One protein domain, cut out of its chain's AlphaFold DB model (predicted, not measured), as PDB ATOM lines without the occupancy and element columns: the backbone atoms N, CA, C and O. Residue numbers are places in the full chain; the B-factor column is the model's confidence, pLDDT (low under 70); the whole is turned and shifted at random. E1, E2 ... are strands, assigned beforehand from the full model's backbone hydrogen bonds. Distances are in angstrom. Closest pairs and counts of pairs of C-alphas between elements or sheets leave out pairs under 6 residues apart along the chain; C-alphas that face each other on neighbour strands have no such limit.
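This is residues 422 to 521 and 664 to 710 of the 1027 residues of the protein "DLH domain-containing protein" of Candidatus Aminicenantes bacterium RBG_16_63_16 (UniProt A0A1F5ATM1). What is the main picture? Two twisted four-strand sheets, E2 to E5 and E6 to E9, lie face to face as a sandwich; the first is in the middle of the whole, and a smaller three-strand sheet, E10 to E12, lies on its other side, with E10 coming nearest to E2. Short E1 lies far off at one end, apart from the other named strands. How is it made up? The printed part has 147 residues, with no named helix and twelve named strands, E1 to E12 in order along the chain; the class is all strand, though under half of the residues, 68, are in named strands. The sheets run in the orders E2 - E3 - E4 - E5, E6 - E7 - E8 - E9 and E10 - E11 - E12, all antiparallel, and the whole is compact, with a radius of gyration of the C-alphas of 14.9 A and spans of 47 by 39 by 22 A.

Which strands come first? E1, residues 422 to 424, begins at C-alpha 422, (213.521, 230.737, 230.791). E2, residues 430 to 438, is 22.7 A long and bends by 57 degrees at residue 433; E3, residues 444 to 451, is 23.0 A long. E4, residues 458 to 463, is 16.7 A long, and E5 is residues 469 to 473. What follows before the cut? E6 is residues 491 to 493, E7 is 498 to 503, E8 is 506 to 511 and E9 is 516 to 521; E8 is 16.6 A long. E9 ends at C-alpha 521, (226.208, 210.942, 204.299). And after the cut? E10 is residues 679 to 684, E11 is 689 to 693 and E12 is 700 to 704, ending at C-alpha 704, (196.176, 223.439, 209.298).

How is the first sheet paired? E2 to E5 form a meander, each strand the antiparallel neighbour of the one before, in a strongly twisted sheet. N 435 and O 447, 2.8 A, are within hydrogen-bond range across E2 and E3, as are N 448 and O 460, 3.0 A, across E3 and E4, and N 461 and O 470, 2.9 A, across E4 and E5. How does the second sheet stand to it? E6 to E9, a second meander, make with it a sandwich, two sheets face to face, their facing parts 10.1 A centre to centre and their strands at 13 degrees. Within range are N 492 and O 500, 2.8 A, N 501 and O 508, 3.1 A, and N 509 and O 519, 2.9 A. The closest C-alphas of E2 and E6 are those of Ile 435 and Leu 493, 7.3 A; of E5 and E9, those of Tyr 472 and Glu 516, 7.5 A. Where is the third sheet? E10 to E12 are a third meander, with N 691 and O 682, 2.9 A, and N 690 and O 703, 2.9 A, within range. The closest C-alphas of E2 and E10 are those of Cys 436 and Leu 680, 7.4 A; E3 and E10 are only just apart, at 8.3 A.

How far does it reach? The two farthest C-alphas, those of Leu 422 and Lys 696, are 49.9 A apart. Where are the cut and the long link? Residues 522 to 663 are not printed, and C-alphas 521 and 664 are 19.5 A apart. The link from E5 to E6 is long, 17 residues, and beyond the cut residues 664 to 665 pair antiparallel with residues 491 to 492 of E6. Where is confidence low? The mean pLDDT of the printed part is 90.3, and residues 480 to 486 are under 70.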
ATOM      1  N   LEU A 422     214.772 229.974 230.752       92.81
ATOM      2  CA  LEU A 422     213.521 230.737 230.791       92.81
ATOM      3  C   LEU A 422     212.571 230.329 229.651       92.81
ATOM      4  O   LEU A 422     211.441 230.815 229.593       92.81
ATOM      5  N   GLY A 423     213.012 229.426 228.770       91.81
ATOM      6  CA  GLY A 423     212.247 228.869 227.663       91.81
ATOM      7  C   GLY A 423     212.486 229.547 226.312       91.81
ATOM      8  O   GLY A 423     213.260 230.497 226.162       91.81
ATOM      9  N   ILE A 424     211.792 229.016 225.303       93.62
ATOM     10  CA  ILE A 424     211.870 229.441 223.900       93.62
ATOM     11  C   ILE A 424     211.309 230.859 223.727       93.62
ATOM     12  O   ILE A 424     210.160 231.127 224.077       93.62
ATOM     13  N   ALA A 425     212.092 231.752 223.116       94.62
ATOM     14  CA  ALA A 425     211.710 233.147 222.890       94.62
ATOM     15  C   ALA A 425     210.621 233.345 221.818       94.62
ATOM     16  O   ALA A 425     209.775 234.227 221.954       94.62
ATOM     17  N   ALA A 426     210.664 232.542 220.751       92.50
ATOM     18  CA  ALA A 426     209.731 232.587 219.625       92.50
ATOM     19  C   ALA A 426     209.503 231.155 219.086       92.50
ATOM     20  O   ALA A 426     210.381 230.616 218.405       92.50
ATOM     21  N   PRO A 427     208.368 230.492 219.392       89.75
ATOM     22  CA  PRO A 427     208.110 229.083 219.061       89.75
ATOM     23  C   PRO A 427     207.650 228.878 217.600       89.75
ATOM     24  O   PRO A 427     206.641 228.220 217.323       89.75
ATOM     25  N   ALA A 428     208.400 229.464 216.665       88.75
ATOM     26  CA  ALA A 428     208.142 229.483 215.228       88.75
ATOM     27  C   ALA A 428     209.312 228.882 214.424       88.75
ATOM     28  O   ALA A 428     210.441 228.818 214.903       88.75
ATOM     29  N   THR A 429     209.034 228.473 213.183       89.00
ATOM     30  CA  THR A 429     209.987 227.844 212.250       89.00
ATOM     31  C   THR A 429     209.842 228.454 210.856       89.00
ATOM     32  O   THR A 429     208.772 228.964 210.509       89.00
ATOM     33  N   GLU A 430     210.905 228.428 210.053       87.19
ATOM     34  CA  GLU A 430     210.896 228.912 208.669       87.19
ATOM     35  C   GLU A 430     210.883 227.726 207.690       87.19
ATOM     36  O   GLU A 430     211.437 226.665 207.970       87.19
ATOM     37  N   SER A 431     210.263 227.898 206.521       87.50
ATOM     38  CA  SER A 431     210.364 226.930 205.423       87.50
ATOM     39  C   SER A 431     211.566 227.267 204.543       87.50
ATOM     40  O   SER A 431     211.702 228.394 204.060       87.50
ATOM     41  N   ARG A 432     212.398 226.267 204.242       86.56
ATOM     42  CA  ARG A 432     213.436 226.355 203.198       86.56
ATOM     43  C   ARG A 432     212.901 225.999 201.797       86.56
ATOM     44  O   ARG A 432     213.599 225.420 200.972       86.56
ATOM     45  N   GLY A 433     211.659 226.402 201.539       88.56
ATOM     46  CA  GLY A 433     210.917 226.170 200.303       88.56
ATOM     47  C   GLY A 433     209.987 224.955 200.368       88.56
ATOM     48  O   GLY A 433     210.014 224.181 201.329       88.56
ATOM     49  N   VAL A 434     209.129 224.812 199.349       92.56
ATOM     50  CA  VAL A 434     208.082 223.770 199.305       92.56
ATOM     51  C   VAL A 434     207.941 223.133 197.920       92.56
ATOM     52  O   VAL A 434     207.685 223.821 196.929       92.56
ATOM     53  N   ILE A 435     208.018 221.806 197.856       93.38
ATOM     54  CA  ILE A 435     207.703 221.023 196.660       93.38
ATOM     55  C   ILE A 435     206.271 220.496 196.749       93.38
ATOM     56  O   ILE A 435     205.913 219.757 197.661       93.38
ATOM     57  N   CYS A 436     205.462 220.858 195.761       94.94
ATOM     58  CA  CYS A 436     204.182 220.228 195.460       94.94
ATOM     59  C   CYS A 436     204.443 218.969 194.617       94.94
ATOM     60  O   CYS A 436     205.109 219.048 193.584       94.94
ATOM     61  N   THR A 437     203.954 217.813 195.060       95.50
ATOM     62  CA  THR A 437     204.169 216.500 194.425       95.50
ATOM     63  C   THR A 437     202.987 215.559 194.709       95.50
ATOM     64  O   THR A 437     201.952 216.001 195.206       95.50
ATOM     65  N   ARG A 438     203.116 214.268 194.390       95.31
ATOM     66  CA  ARG A 438     202.203 213.200 194.820       95.31
ATOM     67  C   ARG A 438     202.970 211.947 195.235       95.31
ATOM     68  O   ARG A 438     204.116 211.790 194.823       95.31
ATOM     69  N   ASP A 439     202.326 211.062 195.990       94.75
ATOM     70  CA  ASP A 439     202.804 209.686 196.177       94.75
ATOM     71  C   ASP A 439     202.243 208.715 195.122       94.75
ATOM     72  O   ASP A 439     201.370 209.060 194.317       94.75
ATOM     73  N   LYS A 440     202.751 207.479 195.140       94.06
ATOM     74  CA  LYS A 440     202.319 206.331 194.327       94.06
ATOM     75  C   LYS A 440     200.825 205.995 194.436       94.06
ATOM     76  O   LYS A 440     200.287 205.394 193.512       94.06
ATOM     77  N   ASP A 441     200.161 206.377 195.532       93.62
ATOM     78  CA  ASP A 441     198.720 206.157 195.729       93.62
ATOM     79  C   ASP A 441     197.889 207.326 195.161       93.62
ATOM     80  O   ASP A 441     196.662 207.269 195.135       93.62
ATOM     81  N   GLY A 442     198.551 208.394 194.700       94.56
ATOM     82  CA  GLY A 442     197.935 209.564 194.083       94.56
ATOM     83  C   GLY A 442     197.600 210.711 195.040       94.56
ATOM     84  O   GLY A 442     197.066 211.720 194.571       94.56
ATOM     85  N   ARG A 443     197.923 210.625 196.342       96.25
ATOM     86  CA  ARG A 443     197.680 211.735 197.290       96.25
ATOM     87  C   ARG A 443     198.541 212.930 196.907       96.25
ATOM     88  O   ARG A 443     199.716 212.750 196.600       96.25
ATOM     89  N   GLN A 444     197.989 214.142 196.930       97.25
ATOM     90  CA  GLN A 444     198.750 215.354 196.616       97.25
ATOM     91  C   GLN A 444     199.465 215.869 197.875       97.25
ATOM     92  O   GLN A 444     198.842 216.070 198.915       97.25
ATOM     93  N   LEU A 445     200.779 216.078 197.784       96.81
ATOM     94  CA  LEU A 445     201.657 216.305 198.935       96.81
ATOM     95  C   LEU A 445     202.424 217.622 198.815       96.81
ATOM     96  O   LEU A 445     203.049 217.895 197.789       96.81
ATOM     97  N   ALA A 446     202.427 218.410 199.888       96.06
ATOM     98  CA  ALA A 446     203.352 219.518 200.094       96.06
ATOM     99  C   ALA A 446     204.527 219.035 200.961       96.06
ATOM    100  O   ALA A 446     204.340 218.679 202.125       96.06
ATOM    101  N   VAL A 447     205.727 219.015 200.381       95.31
ATOM    102  CA  VAL A 447     206.979 218.571 201.010       95.31
ATOM    103  C   VAL A 447     207.848 219.795 201.296       95.31
ATOM    104  O   VAL A 447     208.176 220.535 200.370       95.31
ATOM    105  N   ALA A 448     208.216 220.028 202.555       92.88
ATOM    106  CA  ALA A 448     208.979 221.210 202.970       92.88
ATOM    107  C   ALA A 448     210.030 220.873 204.033       92.88
ATOM    108  O   ALA A 448     209.737 220.153 204.985       92.88
ATOM    109  N   CYS A 449     211.230 221.446 203.927       90.56
ATOM    110  CA  CYS A 449     212.233 221.356 204.989       90.56
ATOM    111  C   CYS A 449     212.019 222.455 206.041       90.56
ATOM    112  O   CYS A 449     211.818 223.623 205.681       90.56
ATOM    113  N   LEU A 450     212.094 222.082 207.323       88.81
ATOM    114  CA  LEU A 450     212.043 223.010 208.451       88.81
ATOM    115  C   LEU A 450     213.392 223.681 208.708       88.81
ATOM    116  O   LEU A 450     214.456 223.170 208.353       88.81
ATOM    117  N   LEU A 451     213.326 224.824 209.385       87.25
ATOM    118  CA  LEU A 451     214.472 225.561 209.882       87.25
ATOM    119  C   LEU A 451     214.107 226.230 211.212       87.25
ATOM    120  O   LEU A 451     213.496 227.300 211.245       87.25
ATOM    121  N   ASP A 452     214.522 225.589 212.300       87.44
ATOM    122  CA  ASP A 452     214.477 226.092 213.671       87.44
ATOM    123  C   ASP A 452     215.579 225.420 214.516       87.44
ATOM    124  O   ASP A 452     216.408 224.672 213.990       87.44
ATOM    125  N   MET A 453     215.611 225.702 215.823       86.50
ATOM    126  CA  MET A 453     216.575 225.136 216.778       86.50
ATOM    127  C   MET A 453     216.149 223.772 217.348       86.50
ATOM    128  O   MET A 453     216.348 223.495 218.531       86.50
ATOM    129  N   SER A 454     215.532 222.910 216.538       85.19
ATOM    130  CA  SER A 454     215.347 221.496 216.883       85.19
ATOM    131  C   SER A 454     216.700 220.769 216.954       85.19
ATOM    132  O   SER A 454     217.649 221.133 216.266       85.19
ATOM    133  N   ARG A 455     216.795 219.728 217.803       78.50
ATOM    134  CA  ARG A 455     218.032 218.945 218.049       78.50
ATOM    135  C   ARG A 455     218.640 218.354 216.769       78.50
ATOM    136  O   ARG A 455     219.850 218.167 216.685       78.50
ATOM    137  N   VAL A 456     217.783 218.045 215.804       83.69
ATOM    138  CA  VAL A 456     218.095 217.645 214.433       83.69
ATOM    139  C   VAL A 456     217.124 218.380 213.517       83.69
ATOM    140  O   VAL A 456     215.985 218.635 213.912       83.69
ATOM    141  N   GLY A 457     217.541 218.687 212.288       84.94
ATOM    142  CA  GLY A 457     216.611 219.195 211.276       84.94
ATOM    143  C   GLY A 457     215.486 218.192 210.984       84.94
ATOM    144  O   GLY A 457     215.577 217.011 211.317       84.94
ATOM    145  N   SER A 458     214.403 218.649 210.360       90.31
ATOM    146  CA  SER A 458     213.303 217.766 209.955       90.31
ATOM    147  C   SER A 458     212.600 218.264 208.696       90.31
ATOM    148  O   SER A 458     212.701 219.440 208.334       90.31
ATOM    149  N   LEU A 459     211.877 217.369 208.024       93.38
ATOM    150  CA  LEU A 459     210.996 217.713 206.909       93.38
ATOM    151  C   LEU A 459     209.530 217.433 207.257       93.38
ATOM    152  O   LEU A 459     209.224 216.525 208.033       93.38
ATOM    153  N   LEU A 460     208.626 218.207 206.662       95.62
ATOM    154  CA  LEU A 460     207.187 217.988 206.716       95.62
ATOM    155  C   LEU A 460     206.685 217.447 205.382       95.62
ATOM    156  O   LEU A 460     207.004 217.998 204.328       95.62
ATOM    157  N   VAL A 461     205.837 216.422 205.443       96.88
ATOM    158  CA  VAL A 461     205.004 215.973 204.319       96.88
ATOM    159  C   VAL A 461     203.553 216.197 204.718       96.88
ATOM    160  O   VAL A 461     203.063 215.554 205.643       96.88
ATOM    161  N   THR A 462     202.876 217.136 204.057       96.88
ATOM    162  CA  THR A 462     201.462 217.458 204.308       96.88
ATOM    163  C   THR A 462     200.600 216.997 203.138       96.88
ATOM    164  O   THR A 462     200.808 217.458 202.017       96.88
ATOM    165  N   ASP A 463     199.628 216.124 203.387       96.31
ATOM    166  CA  ASP A 463     198.567 215.805 202.427       96.31
ATOM    167  C   ASP A 463     197.550 216.956 202.401       96.31
ATOM    168  O   ASP A 463     196.995 217.342 203.433       96.31
ATOM    169  N   ILE A 464     197.314 217.539 201.223       96.19
ATOM    170  CA  ILE A 464     196.419 218.697 201.083       96.19
ATOM    171  C   ILE A 464     194.930 218.332 201.076       96.19
ATOM    172  O   ILE A 464     194.083 219.217 201.229       96.19
ATOM    173  N   ASP A 465     194.581 217.055 200.917       94.12
ATOM    174  CA  ASP A 465     193.199 216.589 200.945       94.12
ATOM    175  C   ASP A 465     192.748 216.264 202.369       94.12
ATOM    176  O   ASP A 465     191.776 216.869 202.836       94.12
ATOM    177  N   SER A 466     193.494 215.428 203.094       92.94
ATOM    178  CA  SER A 466     193.212 215.116 204.505       92.94
ATOM    179  C   SER A 466     193.640 216.213 205.491       92.94
ATOM    180  O   SER A 466     193.002 216.383 206.530       92.94
ATOM    181  N   GLY A 467     194.701 216.969 205.183       91.62
ATOM    182  CA  GLY A 467     195.389 217.835 206.148       91.62
ATOM    183  C   GLY A 467     196.339 217.082 207.093       91.62
ATOM    184  O   GLY A 467     196.857 217.675 208.040       91.62
ATOM    185  N   GLU A 468     196.576 215.785 206.873       94.88
ATOM    186  CA  GLU A 468     197.539 215.014 207.658       94.88
ATOM    187  C   GLU A 468     198.969 215.522 207.409       94.88
ATOM    188  O   GLU A 468     199.388 215.716 206.268       94.88
ATOM    189  N   THR A 469     199.720 215.757 208.490       95.75
ATOM    190  CA  THR A 469     201.118 216.208 208.446       95.75
ATOM    191  C   THR A 469     202.014 215.169 209.116       95.75
ATOM    192  O   THR A 469     201.944 214.984 210.330       95.75
ATOM    193  N   GLY A 470     202.893 214.533 208.344       96.50
ATOM    194  CA  GLY A 470     204.017 213.768 208.880       96.50
ATOM    195  C   GLY A 470     205.237 214.670 209.082       96.50
ATOM    196  O   GLY A 470     205.558 215.465 208.198       96.50
ATOM    197  N   GLN A 471     205.921 214.537 210.223       95.56
ATOM    198  CA  GLN A 471     207.205 215.190 210.504       95.56
ATOM    199  C   GLN A 471     208.300 214.131 210.634       95.56
ATOM    200  O   GLN A 471     208.202 213.243 211.481       95.56
ATOM    201  N   TYR A 472     209.340 214.252 209.811       94.94
ATOM    202  CA  TYR A 472     210.415 213.270 209.680       94.94
ATOM    203  C   TYR A 472     211.733 213.917 210.096       94.94
ATOM    204  O   TYR A 472     212.235 214.816 209.418       94.94
ATOM    205  N   GLU A 473     212.244 213.506 211.252       92.44
ATOM    206  CA  GLU A 473     213.479 214.015 211.852       92.44
ATOM    207  C   GLU A 473     214.710 213.398 211.171       92.44
ATOM    208  O   GLU A 473     214.727 212.209 210.848       92.44
ATOM    209  N   PHE A 474     215.728 214.221 210.907       90.69
ATOM    210  CA  PHE A 474     216.992 213.781 210.319       90.69
ATOM    211  C   PHE A 474     217.805 212.947 211.334       90.69
ATOM    212  O   PHE A 474     217.599 213.084 212.541       90.69
ATOM    213  N   PRO A 475     218.747 212.090 210.890       88.00
ATOM    214  CA  PRO A 475     219.534 211.249 211.796       88.00
ATOM    215  C   PRO A 475     220.304 212.059 212.849       88.00
ATOM    216  O   PRO A 475     220.753 213.172 212.566       88.00
ATOM    217  N   GLU A 476     220.529 211.490 214.042       84.12
ATOM    218  CA  GLU A 476     221.204 212.194 215.153       84.12
ATOM    219  C   GLU A 476     222.613 212.705 214.801       84.12
ATOM    220  O   GLU A 476     223.058 213.710 215.348       84.12
ATOM    221  N   SER A 477     223.281 212.090 213.817       80.19
ATOM    222  CA  SER A 477     224.557 212.541 213.237       80.19
ATOM    223  C   SER A 477     224.495 213.892 212.501       80.19
ATOM    224  O   SER A 477     225.534 214.426 212.117       80.19
ATOM    225  N   THR A 478     223.299 214.456 212.302       79.38
ATOM    226  CA  THR A 478     223.084 215.831 211.809       79.38
ATOM    227  C   THR A 478     222.959 216.871 212.925       79.38
ATOM    228  O   THR A 478     222.940 218.069 212.641       79.38
ATOM    229  N   GLY A 479     222.870 216.433 214.185       73.75
ATOM    230  CA  GLY A 479     222.694 217.307 215.340       73.75
ATOM    231  C   GLY A 479     223.927 218.161 215.648       73.75
ATOM    232  O   GLY A 479     225.069 217.764 215.421       73.75
ATOM    233  N   SER A 480     223.684 219.364 216.159       67.12
ATOM    234  CA  SER A 480     224.691 220.353 216.562       67.12
ATOM    235  C   SER A 480     223.994 221.433 217.401       67.12
ATOM    236  O   SER A 480     222.770 221.534 217.389       67.12
ATOM    237  N   ASP A 481     224.755 222.282 218.088       60.38
ATOM    238  CA  ASP A 481     224.221 223.454 218.799       60.38
ATOM    239  C   ASP A 481     224.266 224.741 217.942       60.38
ATOM    240  O   ASP A 481     223.735 225.789 218.319       60.38
ATOM    241  N   ARG A 482     224.919 224.700 216.769       66.00
ATOM    242  CA  ARG A 482     225.124 225.861 215.885       66.00
ATOM    243  C   ARG A 482     224.136 225.855 214.714       66.00
ATOM    244  O   ARG A 482     224.336 225.110 213.766       66.00
ATOM    245  N   PHE A 483     223.158 226.768 214.727       61.66
ATOM    246  CA  PHE A 483     222.081 226.975 213.726       61.66
ATOM    247  C   PHE A 483     222.416 226.689 212.242       61.66
ATOM    248  O   PHE A 483     221.570 226.198 211.499       61.66
ATOM    249  N   ALA A 484     223.632 226.994 211.777       56.00
ATOM    250  CA  ALA A 484     224.040 226.751 210.388       56.00
ATOM    251  C   ALA A 484     224.314 225.265 210.052       56.00
ATOM    252  O   ALA A 484     224.352 224.914 208.876       56.00
ATOM    253  N   SER A 485     224.517 224.396 211.050       61.84
ATOM    254  CA  SER A 485     225.012 223.021 210.878       61.84
ATOM    255  C   SER A 485     223.988 222.011 210.350       61.84
ATOM    256  O   SER A 485     224.412 220.991 209.822       61.84
ATOM    257  N   TRP A 486     222.682 222.275 210.461       66.31
ATOM    258  CA  TRP A 486     221.609 221.427 209.902       66.31
ATOM    259  C   TRP A 486     220.681 222.182 208.940       66.31
ATOM    260  O   TRP A 486     219.692 221.624 208.474       66.31
ATOM    261  N   ALA A 487     220.984 223.447 208.636       78.00
ATOM    262  CA  ALA A 487     220.122 224.315 207.845       78.00
ATOM    263  C   ALA A 487     220.029 223.849 206.370       78.00
ATOM    264  O   ALA A 487     221.047 223.859 205.671       78.00
ATOM    265  N   PRO A 488     218.827 223.498 205.864       82.69
ATOM    266  CA  PRO A 488     218.661 222.967 204.513       82.69
ATOM    267  C   PRO A 488     218.620 224.080 203.470       82.69
ATOM    268  O   PRO A 488     217.565 224.603 203.132       82.69
ATOM    269  N   TYR A 489     219.790 224.490 202.978       85.12
ATOM    270  CA  TYR A 489     219.910 225.591 202.013       85.12
ATOM    271  C   TYR A 489     219.672 225.180 200.550       85.12
ATOM    272  O   TYR A 489     219.239 226.032 199.777       85.12
ATOM    273  N   ALA A 490     219.896 223.908 200.201       89.38
ATOM    274  CA  ALA A 490     219.642 223.329 198.880       89.38
ATOM    275  C   ALA A 490     218.864 222.008 199.007       89.38
ATOM    276  O   ALA A 490     219.259 221.123 199.770       89.38
ATOM    277  N   SER A 491     217.757 221.867 198.267       93.50
ATOM    278  CA  SER A 491     216.976 220.619 198.188       93.50
ATOM    279  C   SER A 491     216.363 220.419 196.796       93.50
ATOM    280  O   SER A 491     216.215 221.381 196.047       93.50
ATOM    281  N   MET A 492     215.970 219.193 196.441       93.94
ATOM    282  CA  MET A 492     215.405 218.850 195.127       93.94
ATOM    283  C   MET A 492     214.499 217.614 195.185       93.94
ATOM    284  O   MET A 492     214.815 216.646 195.870       93.94
ATOM    285  N   LEU A 493     213.418 217.600 194.398       94.38
ATOM    286  CA  LEU A 493     212.726 216.358 194.024       94.38
ATOM    287  C   LEU A 493     213.320 215.823 192.719       94.38
ATOM    288  O   LEU A 493     213.060 216.367 191.646       94.38
ATOM    289  N   SER A 494     214.105 214.756 192.812       94.25
ATOM    290  CA  SER A 494     214.752 214.136 191.657       94.25
ATOM    291  C   SER A 494     213.742 213.538 190.672       94.25
ATOM    292  O   SER A 494     212.616 213.159 191.021       94.25
ATOM    293  N   ARG A 495     214.159 213.392 189.412       91.00
ATOM    294  CA  ARG A 495     213.494 212.549 188.406       91.00
ATOM    295  C   ARG A 495     213.342 211.088 188.850       91.00
ATOM    296  O   ARG A 495     212.419 210.441 188.366       91.00
ATOM    297  N   ASN A 496     214.156 210.592 189.789       91.94
ATOM    298  CA  ASN A 496     214.033 209.236 190.345       91.94
ATOM    299  C   ASN A 496     212.919 209.076 191.413       91.94
ATOM    300  O   ASN A 496     212.705 207.973 191.908       91.94
ATOM    301  N   GLY A 497     212.214 210.156 191.782       90.44
ATOM    302  CA  GLY A 497     211.132 210.140 192.779       90.44
ATOM    303  C   GLY A 497     211.577 210.295 194.241       90.44
ATOM    304  O   GLY A 497     210.728 210.374 195.128       90.44
ATOM    305  N   ARG A 498     212.883 210.375 194.521       95.19
ATOM    306  CA  ARG A 498     213.425 210.712 195.847       95.19
ATOM    307  C   ARG A 498     213.512 212.220 196.050       95.19
ATOM    308  O   ARG A 498     213.771 212.985 195.118       95.19
ATOM    309  N   PHE A 499     213.331 212.635 197.297       96.25
ATOM    310  CA  PHE A 499     213.627 213.990 197.740       96.25
ATOM    311  C   PHE A 499     215.029 214.025 198.353       96.25
ATOM    312  O   PHE A 499     215.343 213.229 199.237       96.25
ATOM    313  N   TYR A 500     215.862 214.951 197.889       95.62
ATOM    314  CA  TYR A 500     217.221 215.169 198.375       95.62
ATOM    315  C   TYR A 500     217.319 216.528 199.061       95.62
ATOM    316  O   TYR A 500     216.789 217.517 198.555       95.62
ATOM    317  N   THR A 501     218.011 216.598 200.192       94.00
ATOM    318  CA  THR A 501     218.294 217.852 200.910       94.00
ATOM    319  C   THR A 501     219.622 217.748 201.661       94.00
ATOM    320  O   THR A 501     220.209 216.670 201.737       94.00
ATOM    321  N   PHE A 502     220.107 218.858 202.208       91.44
ATOM    322  CA  PHE A 502     221.368 218.922 202.940       91.44
ATOM    323  C   PHE A 502     221.166 219.464 204.354       91.44
ATOM    324  O   PHE A 502     220.942 220.655 204.541       91.44
ATOM    325  N   ALA A 503     221.302 218.615 205.370       89.00
ATOM    326  CA  ALA A 503     221.416 219.054 206.754       89.00
ATOM    327  C   ALA A 503     222.819 219.651 206.965       89.00
ATOM    328  O   ALA A 503     223.766 218.947 207.320       89.00
ATOM    329  N   GLY A 504     222.971 220.940 206.642       87.69
ATOM    330  CA  GLY A 504     224.274 221.598 206.555       87.69
ATOM    331  C   GLY A 504     225.162 220.897 205.528       87.69
ATOM    332  O   GLY A 504     224.894 220.969 204.329       87.69
ATOM    333  N   LYS A 505     226.214 220.206 205.985       88.19
ATOM    334  CA  LYS A 505     227.134 219.436 205.126       88.19
ATOM    335  C   LYS A 505     226.735 217.972 204.898       88.19
ATOM    336  O   LYS A 505     227.405 217.282 204.133       88.19
ATOM    337  N   THR A 506     225.680 217.487 205.552       91.19
ATOM    338  CA  THR A 506     225.214 216.096 205.444       91.19
ATOM    339  C   THR A 506     224.088 215.996 204.419       91.19
ATOM    340  O   THR A 506     223.009 216.541 204.629       91.19
ATOM    341  N   MET A 507     224.318 215.283 203.319       93.56
ATOM    342  CA  MET A 507     223.284 214.930 202.347       93.56
ATOM    343  C   MET A 507     222.283 213.949 202.968       93.56
ATOM    344  O   MET A 507     222.690 213.011 203.651       93.56
ATOM    345  N   ILE A 508     220.995 214.150 202.696       94.75
ATOM    346  CA  ILE A 508     219.866 213.322 203.131       94.75
ATOM    347  C   ILE A 508     219.069 212.890 201.893       94.75
ATOM    348  O   ILE A 508     218.733 213.724 201.050       94.75
ATOM    349  N   GLU A 509     218.734 211.603 201.806       96.62
ATOM    350  CA  GLU A 509     217.780 211.042 200.842       96.62
ATOM    351  C   GLU A 509     216.500 210.625 201.572       96.62
ATOM    352  O   GLU A 509     216.553 209.873 202.547       96.62
ATOM    353  N   PHE A 510     215.352 211.082 201.079       97.38
ATOM    354  CA  PHE A 510     214.035 210.722 201.590       97.38
ATOM    355  C   PHE A 510     213.188 210.053 200.503       97.38
ATOM    356  O   PHE A 510     213.013 210.574 199.394       97.38
ATOM    357  N   ASP A 511     212.634 208.895 200.841       96.56
ATOM    358  CA  ASP A 511     211.641 208.190 200.046       96.56
ATOM    359  C   ASP A 511     210.253 208.759 200.348       96.56
ATOM    360  O   ASP A 511     209.693 208.535 201.422       96.56
ATOM    361  N   ILE A 512     209.690 209.493 199.385       95.12
ATOM    362  CA  ILE A 512     208.344 210.062 199.506       95.12
ATOM    363  C   ILE A 512     207.298 208.955 199.673       95.12
ATOM    364  O   ILE A 512     206.404 209.098 200.504       95.12
ATOM    365  N   ASP A 513     207.395 207.851 198.932       94.62
ATOM    366  CA  ASP A 513     206.362 206.811 198.910       94.62
ATOM    367  C   ASP A 513     206.380 205.938 200.164       94.62
ATOM    368  O   ASP A 513     205.318 205.571 200.670       94.62
ATOM    369  N   ARG A 514     207.576 205.633 200.684       94.19
ATOM    370  CA  ARG A 514     207.749 204.905 201.954       94.19
ATOM    371  C   ARG A 514     207.697 205.809 203.189       94.19
ATOM    372  O   ARG A 514     207.527 205.298 204.291       94.19
ATOM    373  N   ARG A 515     207.794 207.133 203.008       94.25
ATOM    374  CA  ARG A 515     207.843 208.152 204.072       94.25
ATOM    375  C   ARG A 515     209.006 207.927 205.057       94.25
ATOM    376  O   ARG A 515     208.841 208.072 206.265       94.25
ATOM    377  N   GLU A 516     210.183 207.575 204.544       95.00
ATOM    378  CA  GLU A 516     211.374 207.245 205.345       95.00
ATOM    379  C   GLU A 516     212.652 207.901 204.792       95.00
ATOM    380  O   GLU A 516     212.755 208.184 203.598       95.00
ATOM    381  N   ILE A 517     213.647 208.120 205.655       95.19
ATOM    382  CA  ILE A 517     214.998 208.526 205.239       95.19
ATOM    383  C   ILE A 517     215.770 207.262 204.852       95.19
ATOM    384  O   ILE A 517     216.002 206.403 205.699       95.19
ATOM    385  N   THR A 518     216.166 207.150 203.585       95.19
ATOM    386  CA  THR A 518     216.819 205.951 203.026       95.19
ATOM    387  C   THR A 518     218.343 206.047 202.971       95.19
ATOM    388  O   THR A 518     219.011 205.022 202.835       95.19
ATOM    389  N   PHE A 519     218.913 207.250 203.080       94.44
ATOM    390  CA  PHE A 519     220.361 207.460 203.148       94.44
ATOM    391  C   PHE A 519     220.716 208.792 203.828       94.44
ATOM    392  O   PHE A 519     219.993 209.783 203.701       94.44
ATOM    393  N   SER A 520     221.871 208.825 204.497       93.88
ATOM    394  CA  SER A 520     222.519 210.055 204.957       93.88
ATOM    395  C   SER A 520     224.041 209.932 204.884       93.88
ATOM    396  O   SER A 520     224.580 208.918 205.330       93.88
ATOM    397  N   GLY A 521     224.745 210.962 204.408       89.81
ATOM    398  CA  GLY A 521     226.208 210.942 204.299       89.81
ATOM    399  C   GLY A 521     226.832 212.328 204.134       89.81
ATOM    400  O   GLY A 521     226.157 213.275 203.749       89.81
ATOM    401  N   THR A 664     214.328 221.958 192.048       90.44
ATOM    402  CA  THR A 664     214.998 222.443 193.262       90.44
ATOM    403  C   THR A 664     214.102 223.351 194.096       90.44
ATOM    404  O   THR A 664     213.331 224.133 193.539       90.44
ATOM    405  N   ILE A 665     214.310 223.354 195.412       87.94
ATOM    406  CA  ILE A 665     213.840 224.408 196.313       87.94
ATOM    407  C   ILE A 665     214.970 224.941 197.201       87.94
ATOM    408  O   ILE A 665     215.839 224.205 197.669       87.94
ATOM    409  N   ALA A 666     214.885 226.244 197.447       84.69
ATOM    410  CA  ALA A 666     215.618 227.010 198.444       84.69
ATOM    411  C   ALA A 666     214.645 227.950 199.194       84.69
ATOM    412  O   ALA A 666     213.434 227.962 198.938       84.69
ATOM    413  N   TRP A 667     215.160 228.778 200.108       81.50
ATOM    414  CA  TRP A 667     214.361 229.771 200.842       81.50
ATOM    415  C   TRP A 667     213.486 230.643 199.921       81.50
ATOM    416  O   TRP A 667     213.936 231.105 198.875       81.50
ATOM    417  N   GLY A 668     212.224 230.852 200.309       78.50
ATOM    418  CA  GLY A 668     211.244 231.644 199.550       78.50
ATOM    419  C   GLY A 668     210.683 230.979 198.281       78.50
ATOM    420  O   GLY A 668     209.687 231.458 197.742       78.50
ATOM    421  N   THR A 669     211.265 229.873 197.808       85.81
ATOM    422  CA  THR A 669     210.835 229.196 196.571       85.81
ATOM    423  C   THR A 669     209.719 228.170 196.800       85.81
ATOM    424  O   THR A 669     209.557 227.614 197.888       85.81
ATOM    425  N   ARG A 670     208.955 227.872 195.745       86.69
ATOM    426  CA  ARG A 670     208.002 226.754 195.705       86.69
ATOM    427  C   ARG A 670     207.790 226.282 194.271       86.69
ATOM    428  O   ARG A 670     207.763 227.120 193.375       86.69
ATOM    429  N   THR A 671     207.545 224.988 194.056       86.56
ATOM    430  CA  THR A 671     207.100 224.505 192.727       86.56
ATOM    431  C   THR A 671     205.667 224.948 192.411       86.56
ATOM    432  O   THR A 671     205.295 225.073 191.250       86.56
ATOM    433  N   GLY A 672     204.867 225.241 193.443       86.62
ATOM    434  CA  GLY A 672     203.622 226.011 193.358       86.62
ATOM    435  C   GLY A 672     202.410 225.300 192.750       86.62
ATOM    436  O   GLY A 672     201.293 225.731 193.022       86.62
ATOM    437  N   VAL A 673     202.594 224.223 191.983       93.50
ATOM    438  CA  VAL A 673     201.518 223.473 191.312       93.50
ATOM    439  C   VAL A 673     201.625 221.985 191.649       93.50
ATOM    440  O   VAL A 673     202.696 221.390 191.525       93.50
ATOM    441  N   PHE A 674     200.520 221.383 192.084       95.38
ATOM    442  CA  PHE A 674     200.403 219.949 192.354       95.38
ATOM    443  C   PHE A 674     200.186 219.157 191.050       95.38
ATOM    444  O   PHE A 674     199.618 219.698 190.099       95.38
ATOM    445  N   PRO A 675     200.585 217.871 190.984       94.31
ATOM    446  CA  PRO A 675     200.389 217.014 189.808       94.31
ATOM    447  C   PRO A 675     198.958 216.869 189.251       94.31
ATOM    448  O   PRO A 675     198.812 216.348 188.147       94.31
ATOM    449  N   ASP A 676     197.911 217.286 189.971       95.19
ATOM    450  CA  ASP A 676     196.516 217.332 189.488       95.19
ATOM    451  C   ASP A 676     196.060 218.709 188.942       95.19
ATOM    452  O   ASP A 676     194.940 218.850 188.431       95.19
ATOM    453  N   GLY A 677     196.936 219.716 189.024       94.94
ATOM    454  CA  GLY A 677     196.717 221.091 188.580       94.94
ATOM    455  C   GLY A 677     196.331 222.085 189.682       94.94
ATOM    456  O   GLY A 677     196.285 223.283 189.400       94.94
ATOM    457  N   ARG A 678     196.077 221.652 190.926       96.75
ATOM    458  CA  ARG A 678     195.846 222.577 192.054       96.75
ATOM    459  C   ARG A 678     197.103 223.395 192.373       96.75
ATOM    460  O   ARG A 678     198.216 222.990 192.053       96.75
ATOM    461  N   GLN A 679     196.945 224.552 193.014       96.44
ATOM    462  CA  GLN A 679     198.022 225.527 193.228       96.44
ATOM    463  C   GLN A 679     198.252 225.830 194.713       96.44
ATOM    464  O   GLN A 679     197.318 226.200 195.421       96.44
ATOM    465  N   LEU A 680     199.496 225.744 195.191       95.19
ATOM    466  CA  LEU A 680     199.893 226.146 196.545       95.19
ATOM    467  C   LEU A 680     200.069 227.671 196.615       95.19
ATOM    468  O   LEU A 680     201.164 228.200 196.405       95.19
ATOM    469  N   ILE A 681     198.988 228.386 196.925       94.00
ATOM    470  CA  ILE A 681     198.969 229.856 196.932       94.00
ATOM    471  C   ILE A 681     199.644 230.469 198.167       94.00
ATOM    472  O   ILE A 681     200.235 231.546 198.055       94.00
ATOM    473  N   ALA A 682     199.690 229.770 199.308       91.19
ATOM    474  CA  ALA A 682     200.433 230.196 200.502       91.19
ATOM    475  C   ALA A 682     200.879 229.012 201.381       91.19
ATOM    476  O   ALA A 682     200.225 227.972 201.411       91.19
ATOM    477  N   TYR A 683     201.983 229.190 202.111       90.56
ATOM    478  CA  TYR A 683     202.530 228.229 203.074       90.56
ATOM    479  C   TYR A 683     203.190 229.016 204.218       90.56
ATOM    480  O   TYR A 683     204.175 229.716 203.999       90.56
ATOM    481  N   ASN A 684     202.600 228.975 205.410       89.44
ATOM    482  CA  ASN A 684     202.928 229.827 206.553       89.44
ATOM    483  C   ASN A 684     203.125 228.955 207.800       89.44
ATOM    484  O   ASN A 684     202.186 228.686 208.550       89.44
ATOM    485  N   LEU A 685     204.358 228.493 208.010       89.88
ATOM    486  CA  LEU A 685     204.713 227.679 209.174       89.88
ATOM    487  C   LEU A 685     204.646 228.433 210.517       89.88
ATOM    488  O   LEU A 685     204.149 227.826 211.464       89.88
ATOM    489  N   PRO A 686     205.042 229.720 210.638       87.00
ATOM    490  CA  PRO A 686     204.866 230.479 211.882       87.00
ATOM    491  C   PRO A 686     203.414 230.504 212.380       87.00
ATOM    492  O   PRO A 686     203.164 230.288 213.563       87.00
ATOM    493  N   GLU A 687     202.448 230.696 211.476       86.69
ATOM    494  CA  GLU A 687     201.011 230.652 211.792       86.69
ATOM    495  C   GLU A 687     200.391 229.240 211.635       86.69
ATOM    496  O   GLU A 687     199.194 229.068 211.858       86.69
ATOM    497  N   ARG A 688     201.196 228.223 211.286       91.56
ATOM    498  CA  ARG A 688     200.835 226.793 211.173       91.56
ATOM    499  C   ARG A 688     199.741 226.460 210.145       91.56
ATOM    500  O   ARG A 688     198.868 225.631 210.407       91.56
ATOM    501  N   TRP A 689     199.779 227.067 208.958       94.00
ATOM    502  CA  TRP A 689     198.802 226.792 207.895       94.00
ATOM    503  C   TRP A 689     199.364 226.882 206.469       94.00
ATOM    504  O   TRP A 689     200.330 227.590 206.204       94.00
ATOM    505  N   LEU A 690     198.704 226.215 205.521       95.31
ATOM    506  CA  LEU A 690     198.871 226.422 204.077       95.31
ATOM    507  C   LEU A 690     197.525 226.713 203.405       95.31
ATOM    508  O   LEU A 690     196.468 226.500 204.000       95.31
ATOM    509  N   ALA A 691     197.552 227.231 202.180       96.19
ATOM    510  CA  ALA A 691     196.352 227.425 201.374       96.19
ATOM    511  C   ALA A 691     196.567 226.931 199.942       96.19
ATOM    512  O   ALA A 691     197.584 227.235 199.312       96.19
ATOM    513  N   VAL A 692     195.582 226.185 199.441       97.19
ATOM    514  CA  VAL A 692     195.555 225.623 198.087       97.19
ATOM    515  C   VAL A 692     194.374 226.195 197.314       97.19
ATOM    516  O   VAL A 692     193.280 226.307 197.863       97.19
ATOM    517  N   LYS A 693     194.588 226.515 196.038       97.06
ATOM    518  CA  LYS A 693     193.560 226.945 195.090       97.06
ATOM    519  C   LYS A 693     193.330 225.886 194.019       97.06
ATOM    520  O   LYS A 693     194.289 225.377 193.444       97.06
ATOM    521  N   ASP A 694     192.075 225.588 193.710       95.81
ATOM    522  CA  ASP A 694     191.719 224.891 192.473       95.81
ATOM    523  C   ASP A 694     191.513 225.922 191.346       95.81
ATOM    524  O   ASP A 694     190.609 226.753 191.451       95.81
ATOM    525  N   PRO A 695     192.310 225.903 190.260       93.50
ATOM    526  CA  PRO A 695     192.129 226.835 189.149       93.50
ATOM    527  C   PRO A 695     190.878 226.553 188.301       93.50
ATOM    528  O   PRO A 695     190.499 227.417 187.516       93.50
ATOM    529  N   LYS A 696     190.231 225.381 188.430       93.69
ATOM    530  CA  LYS A 696     189.026 225.020 187.658       93.69
ATOM    531  C   LYS A 696     187.754 225.610 188.266       93.69
ATOM    532  O   LYS A 696     186.918 226.131 187.537       93.69
ATOM    533  N   THR A 697     187.610 225.540 189.591       94.06
ATOM    534  CA  THR A 697     186.468 226.118 190.329       94.06
ATOM    535  C   THR A 697     186.751 227.498 190.925       94.06
ATOM    536  O   THR A 697     185.825 228.192 191.333       94.06
ATOM    537  N   GLY A 698     188.023 227.895 191.020       93.12
ATOM    538  CA  GLY A 698     188.462 229.097 191.729       93.12
ATOM    539  C   GLY A 698     188.473 228.962 193.257       93.12
ATOM    540  O   GLY A 698     188.889 229.907 193.929       93.12
ATOM    541  N   ALA A 699     188.044 227.821 193.810       93.69
ATOM    542  CA  ALA A 699     187.907 227.606 195.247       93.69
ATOM    543  C   ALA A 699     189.264 227.578 195.972       93.69
ATOM    544  O   ALA A 699     190.229 226.984 195.488       93.69
ATOM    545  N   GLU A 700     189.317 228.176 197.164       96.12
ATOM    546  CA  GLU A 700     190.509 228.229 198.017       96.12
ATOM    547  C   GLU A 700     190.258 227.503 199.347       96.12
ATOM    548  O   GLU A 700     189.295 227.788 200.060       96.12
ATOM    549  N   LYS A 701     191.136 226.554 199.690       94.75
ATOM    550  CA  LYS A 701     191.076 225.726 200.901       94.75
ATOM    551  C   LYS A 701     192.270 226.051 201.800       94.75
ATOM    552  O   LYS A 701     193.414 225.785 201.428       94.75
ATOM    553  N   LYS A 702     192.006 226.597 202.991       97.00
ATOM    554  CA  LYS A 702     193.005 226.754 204.063       97.00
ATOM    555  C   LYS A 702     193.116 225.448 204.856       97.00
ATOM    556  O   LYS A 702     192.097 224.858 205.204       97.00
ATOM    557  N   ILE A 703     194.339 225.003 205.127       95.88
ATOM    558  CA  ILE A 703     194.672 223.717 205.758       95.88
ATOM    559  C   ILE A 703     195.621 223.985 206.935       95.88
ATOM    560  O   ILE A 703     196.584 224.738 206.798       95.88
ATOM    561  N   GLU A 704     195.329 223.398 208.095       94.56
ATOM    562  CA  GLU A 704     196.176 223.439 209.298       94.56
ATOM    563  C   GLU A 704     197.383 222.495 209.132       94.56
ATOM    564  O   GLU A 704     197.229 221.411 208.577       94.56
ATOM    565  N   ILE A 705     198.568 222.877 209.620       93.31
ATOM    566  CA  ILE A 705     199.792 222.053 209.572       93.31
ATOM    567  C   ILE A 705     200.216 221.694 211.001       93.31
ATOM    568  O   ILE A 705     200.405 222.580 211.839       93.31
ATOM    569  N   LYS A 706     200.411 220.402 211.291       89.81
ATOM    570  CA  LYS A 706     200.692 219.905 212.654       89.81
ATOM    571  C   LYS A 706     202.124 219.395 212.787       89.81
ATOM    572  O   LYS A 706     202.486 218.388 212.195       89.81
ATOM    573  N   PHE A 707     202.935 220.098 213.578       91.12
ATOM    574  CA  PHE A 707     204.360 219.802 213.774       91.12
ATOM    575  C   PHE A 707     204.894 220.315 215.127       91.12
ATOM    576  O   PHE A 707     204.320 221.219 215.748       91.12
ATOM    577  N   ARG A 708     206.022 219.749 215.568       90.44
ATOM    578  CA  ARG A 708     206.868 220.229 216.674       90.44
ATOM    579  C   ARG A 708     207.938 221.176 216.130       90.44
ATOM    580  O   ARG A 708     208.466 220.936 215.050       90.44
ATOM    581  N   SER A 709     208.290 222.209 216.891       87.81
ATOM    582  CA  SER A 709     209.353 223.162 216.542       87.81
ATOM    583  C   SER A 709     210.293 223.353 217.725       87.81
ATOM    584  O   SER A 709     209.818 223.439 218.856       87.81
ATOM    585  N   GLY A 710     211.600 223.462 217.464       88.06
ATOM    586  CA  GLY A 710     212.583 223.897 218.465       88.06
ATOM    587  C   GLY A 710     212.632 225.417 218.674       88.06
ATOM    588  O   GLY A 710     213.376 225.897 219.523       88.06
TER     589      GLY A 710